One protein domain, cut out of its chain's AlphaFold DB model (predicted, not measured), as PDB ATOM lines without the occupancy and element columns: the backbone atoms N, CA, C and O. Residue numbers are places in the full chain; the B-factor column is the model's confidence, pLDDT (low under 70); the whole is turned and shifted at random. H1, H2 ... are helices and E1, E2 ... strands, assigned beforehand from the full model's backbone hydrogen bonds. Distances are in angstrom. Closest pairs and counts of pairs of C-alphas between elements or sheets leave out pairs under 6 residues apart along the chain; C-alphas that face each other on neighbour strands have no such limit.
ATOM      1  N   VAL A 126      22.159  70.104 153.217       86.81
ATOM      2  CA  VAL A 126      23.393  69.382 153.513       86.81
ATOM      3  C   VAL A 126      24.555  70.160 152.923       86.81
ATOM      4  O   VAL A 126      24.668  70.281 151.704       86.81
ATOM      5  N   LEU A 127      25.418  70.674 153.791       83.31
ATOM      6  CA  LEU A 127      26.649  71.348 153.407       83.31
ATOM      7  C   LEU A 127      27.834  70.399 153.596       83.31
ATOM      8  O   LEU A 127      28.022  69.838 154.679       83.31
ATOM      9  N   ASN A 128      28.652  70.223 152.565       81.31
ATOM     10  CA  ASN A 128      29.832  69.362 152.608       81.31
ATOM     11  C   ASN A 128      30.994  69.912 151.772       81.31
ATOM     12  O   ASN A 128      30.856  70.907 151.073       81.31
ATOM     13  N   THR A 129      32.155  69.270 151.876       77.25
ATOM     14  CA  THR A 129      33.353  69.564 151.077       77.25
ATOM     15  C   THR A 129      33.777  68.313 150.305       77.25
ATOM     16  O   THR A 129      33.594  67.199 150.804       77.25
ATOM     17  N   ASP A 130      34.307  68.484 149.092       76.06
ATOM     18  CA  ASP A 130      34.903  67.408 148.278       76.06
ATOM     19  C   ASP A 130      36.295  66.975 148.778       76.06
ATOM     20  O   ASP A 130      36.761  65.882 148.458       76.06
ATOM     21  N   LYS A 131      36.938  67.804 149.607       71.44
ATOM     22  CA  LYS A 131      38.237  67.545 150.235       71.44
ATOM     23  C   LYS A 131      38.102  67.582 151.761       71.44
ATOM     24  O   LYS A 131      38.433  68.587 152.388       71.44
ATOM     25  N   PRO A 132      37.630  66.489 152.389       58.28
ATOM     26  CA  PRO A 132      37.372  66.434 153.833       58.28
ATOM     27  C   PRO A 132      38.627  66.572 154.714       58.28
ATOM     28  O   PRO A 132      38.499  66.810 155.912       58.28
ATOM     29  N   ALA A 133      39.832  66.445 154.144       50.09
ATOM     30  CA  ALA A 133      41.097  66.586 154.869       50.09
ATOM     31  C   ALA A 133      41.470  68.046 155.207       50.09
ATOM     32  O   ALA A 133      42.329  68.266 156.059       50.09
ATOM     33  N   GLU A 134      40.830  69.043 154.584       60.69
ATOM     34  CA  GLU A 134      41.094  70.463 154.845       60.69
ATOM     35  C   GLU A 134      39.944  71.108 155.633       60.69
ATOM     36  O   GLU A 134      38.792  71.139 155.201       60.69
ATOM     37  N   LYS A 135      40.261  71.642 156.818       64.56
ATOM     38  CA  LYS A 135      39.291  72.296 157.707       64.56
ATOM     39  C   LYS A 135      38.847  73.642 157.123       64.56
ATOM     40  O   LYS A 135      39.648  74.568 157.059       64.56
ATOM     41  N   ILE A 136      37.562  73.779 156.785       69.69
ATOM     42  CA  ILE A 136      36.946  75.076 156.435       69.69
ATOM     43  C   ILE A 136      36.205  75.626 157.650       69.69
ATOM     44  O   ILE A 136      35.219  75.036 158.085       69.69
ATOM     45  N   GLU A 137      36.632  76.761 158.192       74.50
ATOM     46  CA  GLU A 137      35.900  77.424 159.275       74.50
ATOM     47  C   GLU A 137      34.787  78.341 158.738       74.50
ATOM     48  O   GLU A 137      35.044  79.230 157.919       74.50
ATOM     49  N   ILE A 138      33.555  78.129 159.223       76.94
ATOM     50  CA  ILE A 138      32.368  78.918 158.866       76.94
ATOM     51  C   ILE A 138      32.045  79.875 160.013       76.94
ATOM     52  O   ILE A 138      31.876  79.462 161.159       76.94
ATOM     53  N   LYS A 139      31.902  81.160 159.690       78.31
ATOM     54  CA  LYS A 139      31.487  82.199 160.639       78.31
ATOM     55  C   LYS A 139      29.974  82.258 160.798       78.31
ATOM     56  O   LYS A 139      29.482  82.308 161.918       78.31
ATOM     57  N   SER A 140      29.240  82.240 159.690       81.69
ATOM     58  CA  SER A 140      27.779  82.300 159.705       81.69
ATOM     59  C   SER A 140      27.179  81.673 158.453       81.69
ATOM     60  O   SER A 140      27.835  81.549 157.416       81.69
ATOM     61  N   ILE A 141      25.917  81.266 158.570       85.75
ATOM     62  CA  ILE A 141      25.080  80.820 157.458       85.75
ATOM     63  C   ILE A 141      23.776  81.602 157.555       85.75
ATOM     64  O   ILE A 141      23.177  81.645 158.627       85.75
ATOM     65  N   ILE A 142      23.340  82.190 156.449       88.81
ATOM     66  CA  ILE A 142      22.077  82.920 156.337       88.81
ATOM     67  C   ILE A 142      21.281  82.314 155.186       88.81
ATOM     68  O   ILE A 142      21.825  82.105 154.102       88.81
ATOM     69  N   ILE A 143      20.001  82.032 155.418       89.88
ATOM     70  CA  ILE A 143      19.074  81.515 154.406       89.88
ATOM     71  C   ILE A 143      17.908  82.489 154.319       89.88
ATOM     72  O   ILE A 143      17.189  82.660 155.298       89.88
ATOM     73  N   ASP A 144      17.740  83.151 153.175       91.81
ATOM     74  CA  ASP A 144      16.675  84.143 152.951       91.81
ATOM     75  C   ASP A 144      16.591  85.232 154.045       91.81
ATOM     76  O   ASP A 144      15.517  85.716 154.394       91.81
ATOM     77  N   GLY A 145      17.745  85.621 154.600       87.38
ATOM     78  CA  GLY A 145      17.859  86.629 155.663       87.38
ATOM     79  C   GLY A 145      17.751  86.083 157.090       87.38
ATOM     80  O   GLY A 145      18.046  86.812 158.033       87.38
ATOM     81  N   ASP A 146      17.402  84.807 157.262       86.50
ATOM     82  CA  ASP A 146      17.272  84.162 158.566       86.50
ATOM     83  C   ASP A 146      18.512  83.329 158.928       86.50
ATOM     84  O   ASP A 146      19.046  82.570 158.115       86.50
ATOM     85  N   GLU A 147      18.921  83.390 160.197       85.25
ATOM     86  CA  GLU A 147      19.844  82.407 160.772       85.25
ATOM     87  C   GLU A 147      19.128  81.059 160.993       85.25
ATOM     88  O   GLU A 147      18.135  81.017 161.738       85.25
ATOM     89  N   PRO A 148      19.601  79.957 160.383       81.88
ATOM     90  CA  PRO A 148      19.011  78.632 160.534       81.88
ATOM     91  C   PRO A 148      19.377  77.964 161.870       81.88
ATOM     92  O   PRO A 148      20.298  78.368 162.580       81.88
ATOM     93  N   TYR A 149      18.680  76.876 162.198       73.88
ATOM     94  CA  TYR A 149      19.101  75.962 163.260       73.88
ATOM     95  C   TYR A 149      20.177  75.005 162.737       73.88
ATOM     96  O   TYR A 149      20.153  74.603 161.570       73.88
ATOM     97  N   LYS A 150      21.114  74.595 163.600       67.56
ATOM     98  CA  LYS A 150      22.156  73.625 163.239       67.56
ATOM     99  C   LYS A 150      21.884  72.276 163.889       67.56
ATOM    100  O   LYS A 150      21.735  72.205 165.110       67.56
ATOM    101  N   ILE A 151      21.919  71.212 163.090       59.88
ATOM    102  CA  ILE A 151      21.979  69.838 163.589       59.88
ATOM    103  C   ILE A 151      23.402  69.340 163.346       59.88
ATOM    104  O   ILE A 151      23.853  69.200 162.209       59.88
ATOM    105  N   ILE A 152      24.154  69.165 164.430       58.94
ATOM    106  CA  ILE A 152      25.521  68.642 164.366       58.94
ATOM    107  C   ILE A 152      25.436  67.120 164.440       58.94
ATOM    108  O   ILE A 152      24.685  66.606 165.268       58.94
ATOM    109  N   GLN A 153      26.228  66.428 163.611       52.09
ATOM    110  CA  GLN A 153      26.346  64.962 163.540       52.09
ATOM    111  C   GLN A 153      26.506  64.250 164.902       52.09
ATOM    112  O   GLN A 153      26.201  63.067 164.994       52.09
ATOM    113  N   ASP A 154      26.869  64.962 165.973       49.09
ATOM    114  CA  ASP A 154      26.909  64.465 167.357       49.09
ATOM    115  C   ASP A 154      25.542  64.488 168.076       49.09
ATOM    116  O   ASP A 154      25.479  64.674 169.292       49.09
ATOM    117  N   LYS A 155      24.430  64.328 167.345       50.81
ATOM    118  CA  LYS A 155      23.068  64.230 167.916       50.81
ATOM    119  C   LYS A 155      22.653  65.440 168.763       50.81
ATOM    120  O   LYS A 155      21.905  65.305 169.727       50.81
ATOM    121  N   GLN A 156      23.137  66.638 168.433       53.28
ATOM    122  CA  GLN A 156      22.770  67.864 169.147       53.28
ATOM    123  C   GLN A 156      22.248  68.939 168.199       53.28
ATOM    124  O   GLN A 156      22.892  69.287 167.204       53.28
ATOM    125  N   VAL A 157      21.107  69.525 168.570       51.91
ATOM    126  CA  VAL A 157      20.578  70.747 167.956       51.91
ATOM    127  C   VAL A 157      21.181  71.946 168.688       51.91
ATOM    128  O   VAL A 157      20.986  72.116 169.892       51.91
ATOM    129  N   ARG A 158      21.940  72.789 167.983       51.75
ATOM    130  CA  ARG A 158      22.580  73.984 168.561       51.75
ATOM    131  C   ARG A 158      22.174  75.247 167.795       51.75
ATOM    132  O   ARG A 158      21.897  75.200 166.598       51.75
ATOM    133  N   SER A 159      22.145  76.384 168.493       46.50
ATOM    134  CA  SER A 159      22.141  77.707 167.854       46.50
ATOM    135  C   SER A 159      23.481  77.929 167.145       46.50
ATOM    136  O   SER A 159      24.496  77.388 167.595       46.50
ATOM    137  N   LEU A 160      23.493  78.690 166.048       45.03
ATOM    138  CA  LEU A 160      24.727  79.073 165.359       45.03
ATOM    139  C   LEU A 160      25.625  79.865 166.324       45.03
ATOM    140  O   LEU A 160      25.291  80.963 166.748       45.03
ATOM    141  N   GLY A 161      26.741  79.259 166.714       46.81
ATOM    142  CA  GLY A 161      27.933  79.955 167.197       46.81
ATOM    143  C   GLY A 161      29.073  79.710 166.210       46.81
ATOM    144  O   GLY A 161      28.861  79.033 165.199       46.81
ATOM    145  N   GLU A 162      30.274  80.214 166.516       46.91
ATOM    146  CA  GLU A 162      31.474  79.994 165.696       46.91
ATOM    147  C   GLU A 162      31.630  78.516 165.330       46.91
ATOM    148  O   GLU A 162      31.750  77.621 166.175       46.91
ATOM    149  N   LEU A 163      31.572  78.253 164.032       53.91
ATOM    150  CA  LEU A 163      31.468  76.921 163.484       53.91
ATOM    151  C   LEU A 163      32.888  76.471 163.130       53.91
ATOM    152  O   LEU A 163      33.350  76.587 161.994       53.91
ATOM    153  N   LYS A 164      33.596  75.985 164.154       52.28
ATOM    154  CA  LYS A 164      34.995  75.561 164.044       52.28
ATOM    155  C   LYS A 164      35.102  74.299 163.183       52.28
ATOM    156  O   LYS A 164      34.941  73.187 163.672       52.28
ATOM    157  N   SER A 165      35.406  74.499 161.904       56.34
ATOM    158  CA  SER A 165      35.702  73.495 160.871       56.34
ATOM    159  C   SER A 165      34.550  72.607 160.358       56.34
ATOM    160  O   SER A 165      33.848  71.940 161.112       56.34
ATOM    161  N   LEU A 166      34.419  72.540 159.032       58.34
ATOM    162  CA  LEU A 166      33.807  71.454 158.265       58.34
ATOM    163  C   LEU A 166      34.839  70.323 158.119       58.34
ATOM    164  O   LEU A 166      35.737  70.431 157.291       58.34
ATOM    165  N   MET A 167      34.728  69.256 158.911       53.66
ATOM    166  CA  MET A 167      35.442  67.988 158.647       53.66
ATOM    167  C   MET A 167      34.501  66.896 158.129       53.66
ATOM    168  O   MET A 167      34.919  65.940 157.484       53.66
ATOM    169  N   THR A 168      33.210  67.048 158.411       64.12
ATOM    170  CA  THR A 168      32.149  66.089 158.127       64.12
ATOM    171  C   THR A 168      30.859  66.878 157.852       64.12
ATOM    172  O   THR A 168      30.728  68.026 158.277       64.12
ATOM    173  N   LYS A 169      29.942  66.328 157.049       77.31
ATOM    174  CA  LYS A 169      28.717  66.999 156.563       77.31
ATOM    175  C   LYS A 169      27.988  67.800 157.662       77.31
ATOM    176  O   LYS A 169      27.781  67.290 158.762       77.31
ATOM    177  N   ILE A 170      27.532  69.013 157.348       79.31
ATOM    178  CA  ILE A 170      26.688  69.829 158.235       79.31
ATOM    179  C   ILE A 170      25.247  69.798 157.734       79.31
ATOM    180  O   ILE A 170      24.984  70.120 156.577       79.31
ATOM    181  N   TYR A 171      24.315  69.495 158.636       83.50
ATOM    182  CA  TYR A 171      22.887  69.660 158.396       83.50
ATOM    183  C   TYR A 171      22.432  71.030 158.897       83.50
ATOM    184  O   TYR A 171      22.547  71.366 160.081       83.50
ATOM    185  N   VAL A 172      21.927  71.833 157.969       84.00
ATOM    186  CA  VAL A 172      21.433  73.184 158.216       84.00
ATOM    187  C   VAL A 172      19.922  73.150 158.080       84.00
ATOM    188  O   VAL A 172      19.416  72.907 156.991       84.00
ATOM    189  N   MET A 173      19.199  73.377 159.175       86.81
ATOM    190  CA  MET A 173      17.739  73.386 159.184       86.81
ATOM    191  C   MET A 173      17.230  74.829 159.064       86.81
ATOM    192  O   MET A 173      17.343  75.597 160.025       86.81
ATOM    193  N   PRO A 174      16.660  75.224 157.915       86.81
ATOM    194  CA  PRO A 174      16.070  76.545 157.742       86.81
ATOM    195  C   PRO A 174      14.967  76.813 158.780       86.81
ATOM    196  O   PRO A 174      14.255  75.892 159.186       86.81
ATOM    197  N   LYS A 175      14.770  78.075 159.190       82.19
ATOM    198  CA  LYS A 175      13.608  78.463 160.023       82.19
ATOM    199  C   LYS A 175      12.289  78.343 159.260       82.19
ATOM    200  O   LYS A 175      11.255  78.020 159.843       82.19
ATOM    201  N   ARG A 176      12.343  78.574 157.950       83.94
ATOM    202  CA  ARG A 176      11.237  78.438 157.000       83.94
ATOM    203  C   ARG A 176      11.664  77.479 155.895       83.94
ATOM    204  O   ARG A 176      12.831  77.551 155.516       83.94
ATOM    205  N   PRO A 177      10.776  76.620 155.368       84.62
ATOM    206  CA  PRO A 177      11.124  75.723 154.270       84.62
ATOM    207  C   PRO A 177      11.813  76.481 153.129       84.62
ATOM    208  O   PRO A 177      11.258  77.445 152.600       84.62
ATOM    209  N   ALA A 178      13.031  76.064 152.784       87.88
ATOM    210  CA  ALA A 178      13.747  76.646 151.657       87.88
ATOM    211  C   ALA A 178      13.097  76.177 150.349       87.88
ATOM    212  O   ALA A 178      12.677  75.022 150.248       87.88
ATOM    213  N   LYS A 179      13.021  77.067 149.361       91.62
ATOM    214  CA  LYS A 179      12.319  76.867 148.084       91.62
ATOM    215  C   LYS A 179      13.224  77.203 146.902       91.62
ATOM    216  O   LYS A 179      14.308  77.755 147.079       91.62
ATOM    217  N   THR A 180      12.785  76.883 145.689       92.31
ATOM    218  CA  THR A 180      13.486  77.312 144.474       92.31
ATOM    219  C   THR A 180      13.628  78.836 144.489       92.31
ATOM    220  O   THR A 180      12.663  79.554 144.758       92.31
ATOM    221  N   GLY A 181      14.843  79.326 144.254       92.50
ATOM    222  CA  GLY A 181      15.208  80.737 144.350       92.50
ATOM    223  C   GLY A 181      15.666  81.200 145.737       92.50
ATOM    224  O   GLY A 181      16.169  82.316 145.836       92.50
ATOM    225  N   SER A 182      15.549  80.378 146.790       93.19
ATOM    226  CA  SER A 182      16.116  80.709 148.103       93.19
ATOM    227  C   SER A 182      17.624  80.942 148.001       93.19
ATOM    228  O   SER A 182      18.333  80.216 147.295       93.19
ATOM    229  N   ILE A 183      18.116  81.937 148.735       92.69
ATOM    230  CA  ILE A 183      19.518  82.348 148.737       92.69
ATOM    231  C   ILE A 183      20.167  81.894 150.041       92.69
ATOM    232  O   ILE A 183      19.763  82.305 151.130       92.69
ATOM    233  N   VAL A 184      21.216  81.086 149.920       91.06
ATOM    234  CA  VAL A 184      22.059  80.650 151.035       91.06
ATOM    235  C   VAL A 184      23.378  81.402 150.962       91.06
ATOM    236  O   VAL A 184      24.098  81.293 149.971       91.06
ATOM    237  N   LYS A 185      23.708  82.164 152.002       90.31
ATOM    238  CA  LYS A 185      24.988  82.868 152.149       90.31
ATOM    239  C   LYS A 185      25.791  82.247 153.278       90.31
ATOM    240  O   LYS A 185      25.249  81.987 154.349       90.31
ATOM    241  N   ILE A 186      27.073  82.011 153.037       86.94
ATOM    242  CA  ILE A 186      27.982  81.356 153.974       86.94
ATOM    243  C   ILE A 186      29.215  82.232 154.126       86.94
ATOM    244  O   ILE A 186      30.017  82.336 153.200       86.94
ATOM    245  N   ALA A 187      29.380  82.839 155.299       83.56
ATOM    246  CA  ALA A 187      30.574  83.605 155.623       83.56
ATOM    247  C   ALA A 187      31.680  82.667 156.120       83.56
ATOM    248  O   ALA A 187      31.462  81.845 157.013       83.56
ATOM    249  N   LEU A 188      32.883  82.812 155.570       78.81
ATOM    250  CA  LEU A 188      34.057  82.004 155.898       78.81
ATOM    251  C   LEU A 188      35.031  82.797 156.783       78.81
ATOM    252  O   LEU A 188      35.120  84.026 156.700       78.81
ATOM    253  N   ALA A 189      35.774  82.113 157.656       72.69
ATOM    254  CA  ALA A 189      36.786  82.777 158.476       72.69
ATOM    255  C   ALA A 189      37.991  83.274 157.651       72.69
ATOM    256  O   ALA A 189      38.410  82.651 156.675       72.69
ATOM    257  N   SER A 190      38.558  84.416 158.064       56.34
ATOM    258  CA  SER A 190      39.768  85.002 157.470       56.34
ATOM    259  C   SER A 190      40.978  84.130 157.797       56.34
ATOM    260  O   SER A 190      41.202  83.827 158.963       56.34
ATOM    261  N   GLY A 191      41.781  83.775 156.792       53.78
ATOM    262  CA  GLY A 191      42.969  82.930 156.966       53.78
ATOM    263  C   GLY A 191      42.755  81.460 156.608       53.78
ATOM    264  O   GLY A 191      43.731  80.711 156.559       53.78
ATOM    265  N   ASN A 192      41.524  81.059 156.266       54.19
ATOM    266  CA  ASN A 192      41.321  79.823 155.523       54.19
ATOM    267  C   ASN A 192      42.151  79.906 154.224       54.19
ATOM    268  O   ASN A 192      42.062  80.886 153.483       54.19
ATOM    269  N   LYS A 193      42.928  78.861 153.933       54.53
ATOM    270  CA  LYS A 193      43.557  78.608 152.626       54.53
ATOM    271  C   LYS A 193      42.862  77.407 151.972       54.53
ATOM    272  O   LYS A 193      43.544  76.432 151.669       54.53
ATOM    273  N   PRO A 194      41.521  77.391 151.866       55.72
ATOM    274  CA  PRO A 194      40.832  76.161 151.550       55.72
ATOM    275  C   PRO A 194      41.053  75.856 150.074       55.72
ATOM    276  O   PRO A 194      40.701  76.659 149.209       55.72
ATOM    277  N   VAL A 195      41.655  74.711 149.784       57.47
ATOM    278  CA  VAL A 195      41.646  74.129 148.451       57.47
ATOM    279  C   VAL A 195      40.506  73.120 148.441       57.47
ATOM    280  O   VAL A 195      40.536  72.141 149.176       57.47
ATOM    281  N   GLY A 196      39.494  73.327 147.599       73.31
ATOM    282  CA  GLY A 196      38.378  72.383 147.479       73.31
ATOM    283  C   GLY A 196      37.113  73.009 146.913       73.31
ATOM    284  O   GLY A 196      37.144  74.095 146.338       73.31
ATOM    285  N   THR A 197      35.997  72.322 147.096       78.19
ATOM    286  CA  THR A 197      34.674  72.716 146.624       78.19
ATOM    287  C   THR A 197      33.687  72.604 147.771       78.19
ATOM    288  O   THR A 197      33.484  71.526 148.328       78.19
ATOM    289  N   LEU A 198      33.041  73.719 148.106       82.38
ATOM    290  CA  LEU A 198      31.908  73.715 149.016       82.38
ATOM    291  C   LEU A 198      30.670  73.254 148.251       82.38
ATOM    292  O   LEU A 198      30.290  73.865 147.254       82.38
ATOM    293  N   LEU A 199      30.058  72.179 148.724       84.81
ATOM    294  CA  LEU A 199      28.922  71.521 148.104       84.81
ATOM    295  C   LEU A 199      27.663  71.733 148.948       84.81
ATOM    296  O   LEU A 199      27.701  71.589 150.169       84.81
ATOM    297  N   LEU A 200      26.547  72.046 148.293       86.00
ATOM    298  CA  LEU A 200      25.229  72.185 148.914       86.00
ATOM    299  C   LEU A 200      24.246  71.213 148.254       86.00
ATOM    300  O   LEU A 200      24.102  71.207 147.030       86.00
ATOM    301  N   ASN A 201      23.611  70.365 149.070       86.81
ATOM    302  CA  ASN A 201      22.737  69.256 148.657       86.81
ATOM    303  C   ASN A 201      23.354  68.340 147.583       86.81
ATOM    304  O   ASN A 201      22.646  67.698 146.808       86.81
ATOM    305  N   GLY A 202      24.689  68.278 147.525       76.88
ATOM    306  CA  GLY A 202      25.442  67.464 146.570       76.88
ATOM    307  C   GLY A 202      25.355  67.904 145.102       76.88
ATOM    308  O   GLY A 202      26.046  67.314 144.280       76.88
ATOM    309  N   ASN A 203      24.549  68.913 144.755       76.38
ATOM    310  CA  ASN A 203      24.337  69.339 143.366       76.38
ATOM    311  C   ASN A 203      24.852  70.752 143.059       76.38
ATOM    312  O   ASN A 203      25.113  71.060 141.897       76.38
ATOM    313  N   LYS A 204      24.996  71.617 144.068       81.12
ATOM    314  CA  LYS A 204      25.561  72.962 143.901       81.12
ATOM    315  C   LYS A 204      26.957  73.031 144.490       81.12
ATOM    316  O   LYS A 204      27.207  72.435 145.529       81.12
ATOM    317  N   ALA A 205      27.834  73.784 143.838       82.25
ATOM    318  CA  ALA A 205      29.257  73.820 144.133       82.25
ATOM    319  C   ALA A 205      29.800  75.252 144.059       82.25
ATOM    320  O   ALA A 205      29.499  75.972 143.109       82.25
ATOM    321  N   VAL A 206      30.635  75.641 145.023       81.38
ATOM    322  CA  VAL A 206      31.481  76.842 144.958       81.38
ATOM    323  C   VAL A 206      32.926  76.408 145.152       81.38
ATOM    324  O   VAL A 206      33.276  75.838 146.187       81.38
ATOM    325  N   LYS A 207      33.764  76.661 144.144       77.81
ATOM    326  CA  LYS A 207      35.189  76.333 144.191       77.81
ATOM    327  C   LYS A 207      35.926  77.339 145.071       77.81
ATOM    328  O   LYS A 207      35.765  78.548 144.916       77.81
ATOM    329  N   LEU A 208      36.746  76.823 145.973       74.69
ATOM    330  CA  LEU A 208      37.606  77.583 146.861       74.69
ATOM    331  C   LEU A 208      39.048  77.475 146.348       74.69
ATOM    332  O   LEU A 208      39.614  76.380 146.291       74.69
ATOM    333  N   GLU A 209      39.621  78.596 145.899       66.25
ATOM    334  CA  GLU A 209      40.979  78.641 145.343       66.25
ATOM    335  C   GLU A 209      41.940  79.418 146.246       66.25
ATOM    336  O   GLU A 209      41.637  80.517 146.703       66.25
ATOM    337  N   TYR A 210      43.151  78.883 146.422       57.44
ATOM    338  CA  TYR A 210      44.183  79.391 147.338       57.44
ATOM    339  C   TYR A 210      44.549  80.877 147.153       57.44
ATOM    340  O   TYR A 210      44.927  81.547 148.112       57.44
ATOM    341  N   LYS A 211      44.477  81.401 145.921       55.16
ATOM    342  CA  LYS A 211      44.837  82.796 145.603       55.16
ATOM    343  C   LYS A 211      43.664  83.775 145.729       55.16
ATOM    344  O   LYS A 211      43.890  84.982 145.699       55.16
ATOM    345  N   LEU A 212      42.436  83.281 145.882       55.91
ATOM    346  CA  LEU A 212      41.243  84.103 146.050       55.91
ATOM    347  C   LEU A 212      40.929  84.219 147.546       55.91
ATOM    348  O   LEU A 212      40.681  83.223 148.221       55.91
ATOM    349  N   LYS A 213      40.906  85.445 148.082       62.59
ATOM    350  CA  LYS A 213      40.371  85.715 149.428       62.59
ATOM    351  C   LYS A 213      38.843  85.601 149.392       62.59
ATOM    352  O   LYS A 213      38.145  86.609 149.393       62.59
ATOM    353  N   ILE A 214      38.322  84.379 149.320       64.56
ATOM    354  CA  ILE A 214      36.880  84.136 149.393       64.56
ATOM    355  C   ILE A 214      36.462  84.246 150.858       64.56
ATOM    356  O   ILE A 214      36.805  83.404 151.686       64.56
ATOM    357  N   THR A 215      35.736  85.311 151.179       73.31
ATOM    358  CA  THR A 215      35.170  85.558 152.512       73.31
ATOM    359  C   THR A 215      33.701  85.151 152.606       73.31
ATOM    360  O   THR A 215      33.190  84.976 153.710       73.31
ATOM    361  N   GLU A 216      33.033  84.961 151.466       81.62
ATOM    362  CA  GLU A 216      31.631  84.563 151.372       81.62
ATOM    363  C   GLU A 216      31.416  83.608 150.187       81.62
ATOM    364  O   GLU A 216      31.945  83.824 149.098       81.62
ATOM    365  N   ALA A 217      30.616  82.563 150.400       84.38
ATOM    366  CA  ALA A 217      30.058  81.723 149.347       84.38
ATOM    367  C   ALA A 217      28.537  81.906 149.308       84.38
ATOM    368  O   ALA A 217      27.884  81.908 150.355       84.38
ATOM    369  N   SER A 218      27.962  82.031 148.110       88.81
ATOM    370  CA  SER A 218      26.517  82.172 147.930       88.81
ATOM    371  C   SER A 218      25.967  81.124 146.968       88.81
ATOM    372  O   SER A 218      26.569  80.837 145.934       88.81
ATOM    373  N   PHE A 219      24.815  80.560 147.320       90.69
ATOM    374  CA  PHE A 219      24.087  79.576 146.532       90.69
ATOM    375  C   PHE A 219      22.658  80.060 146.309       90.69
ATOM    376  O   PHE A 219      22.000  80.492 147.254       90.69
ATOM    377  N   VAL A 220      22.163  79.922 145.081       92.38
ATOM    378  CA  VAL A 220      20.734  80.045 144.765       92.38
ATOM    379  C   VAL A 220      20.190  78.638 144.547       92.38
ATOM    380  O   VAL A 220      20.706  77.897 143.702       92.38
ATOM    381  N   LEU A 221      19.192  78.247 145.339       91.00
ATOM    382  CA  LEU A 221      18.614  76.906 145.269       91.00
ATOM    383  C   LEU A 221      17.809  76.745 143.979       91.00
ATOM    384  O   LEU A 221      16.934  77.555 143.682       91.00
ATOM    385  N   ASP A 222      18.086  75.684 143.227       90.44
ATOM    386  CA  ASP A 222      17.267  75.275 142.085       90.44
ATOM    387  C   ASP A 222      16.320  74.131 142.468       90.44
ATOM    388  O   ASP A 222      16.355  73.621 143.590       90.44
ATOM    389  N   GLU A 223      15.484  73.699 141.527       89.44
ATOM    390  CA  GLU A 223      14.542  72.596 141.746       89.44
ATOM    391  C   GLU A 223      15.238  71.315 142.220       89.44
ATOM    392  O   GLU A 223      14.739  70.638 143.115       89.44
ATOM    393  N   ARG A 224      16.430  71.003 141.691       87.06
ATOM    394  CA  ARG A 224      17.203  69.827 142.119       87.06
ATOM    395  C   ARG A 224      17.668  69.954 143.566       87.06
ATOM    396  O   ARG A 224      17.641  68.965 144.294       87.06
ATOM    397  N   SER A 225      18.065  71.148 144.004       86.62
ATOM    398  CA  SER A 225      18.409  71.391 145.407       86.62
ATOM    399  C   SER A 225      17.208  71.186 146.327       86.62
ATOM    400  O   SER A 225      17.403  70.697 147.436       86.62
ATOM    401  N   ILE A 226      15.992  71.515 145.883       87.50
ATOM    402  CA  ILE A 226      14.764  71.294 146.663       87.50
ATOM    403  C   ILE A 226      14.363  69.820 146.679       87.50
ATOM    404  O   ILE A 226      14.096  69.281 147.746       87.50
ATOM    405  N   LEU A 227      14.397  69.134 145.535       82.69
ATOM    406  CA  LEU A 227      14.064  67.706 145.447       82.69
ATOM    407  C   LEU A 227      15.025  66.815 146.250       82.69
ATOM    408  O   LEU A 227      14.622  65.772 146.755       82.69
ATOM    409  N   ASN A 228      16.285  67.233 146.397       77.06
ATOM    410  CA  ASN A 228      17.301  66.519 147.174       77.06
ATOM    411  C   ASN A 228      17.359  66.933 148.652       77.06
ATOM    412  O   ASN A 228      18.295  66.547 149.358       77.06
ATOM    413  N   GLN A 229      16.407  67.737 149.127       82.69
ATOM    414  CA  GLN A 229      16.310  68.064 150.542       82.69
ATOM    415  C   GLN A 229      16.148  66.793 151.381       82.69
ATOM    416  O   GLN A 229      15.439  65.855 151.017       82.69
TER     417      GLN A 229
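Overview. This is residues 126 to 229 of the 368 residues of a protein of Candidatus Omnitrophica bacterium (UniProt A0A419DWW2). What does this model look like? It is a sandwich, two strongly twisted sheets face to face: E4, E3, E6, E1, E8, E9 in one, E5, E2, E7, E10 in the other. The edge strands E9 and E10 come close along one side, while on the other side the hairpin E3 and E4 stays apart from E5; H1, a short helix, sits at one end near the turn from E8 to E9. What is it made of? The printed part has 104 residues with ten named strands, E1 to E10 in order, then H1; both sheets are antiparallel in the orders just given, and the class is mostly strand. It is compact and rounded, with a radius of gyration of the C-alphas of 12.9 A and spans of 34 by 28 by 22 A.

Arrangement. How is the larger sheet paired? E1, residues 126 to 129, is antiparallel to E6, residues 170 to 173 (N 127 and O 170, 2.9 A), and to E8, residues 196 to 200 (N 199 and O 128, 2.8 A). E6 pairs with E3, residues 149 to 152 (N 149 and O 173, 2.9 A), and E3 forms a hairpin with the edge strand E4, residues 156 to 158 (N 158 and O 150, 2.9 A). E8 forms a hairpin with the other edge strand, E9, residues 204 to 208 (N 208 and O 196, 2.8 A). How is the smaller sheet paired? E2, residues 136 to 143, bends by 70 degrees at residue 139; its residues 136 to 138 pair with E5, residues 163 to 166 (N 166 and O 136, 2.8 A), and 138 to 143 with E7, residues 183 to 188 (N 142 and O 185, 2.8 A). E7 pairs with E10, residues 216 to 220 (N 186 and O 217, 2.8 A). How do the sheets and the helix stand? The facing parts are 7.5 A centre to centre, and the closest C-alphas of E9 and E10, Val 206 and Ala 217, are 6.7 A apart. H1, residues 223 to 227, is not on either sheet, for the larger only just, with 4 pairs of C-alphas within 10 A; its O i to N i+4 pair is within hydrogen-bond range.

Along the chain. Where do the elements begin and end? E1 begins at C-alpha 126 (23.393, 69.382, 153.513), and H1 ends at C-alpha 227 (14.064, 67.706, 145.447). Which are long? E2 measures 19.1 A from first to last C-alpha, E7 16.2 A and E10 13.5 A.

Size, cuts and confidence. How large is it? The two C-alphas farthest apart, those of Lys 155 and Lys 211, are 36.3 A apart; the printed part has no cut and no long link. Where is confidence low? The mean pLDDT of the printed part is 74.1, and residues 132 to 136, 150 to 168, 190 to 195 and 209 to 214 are under 70.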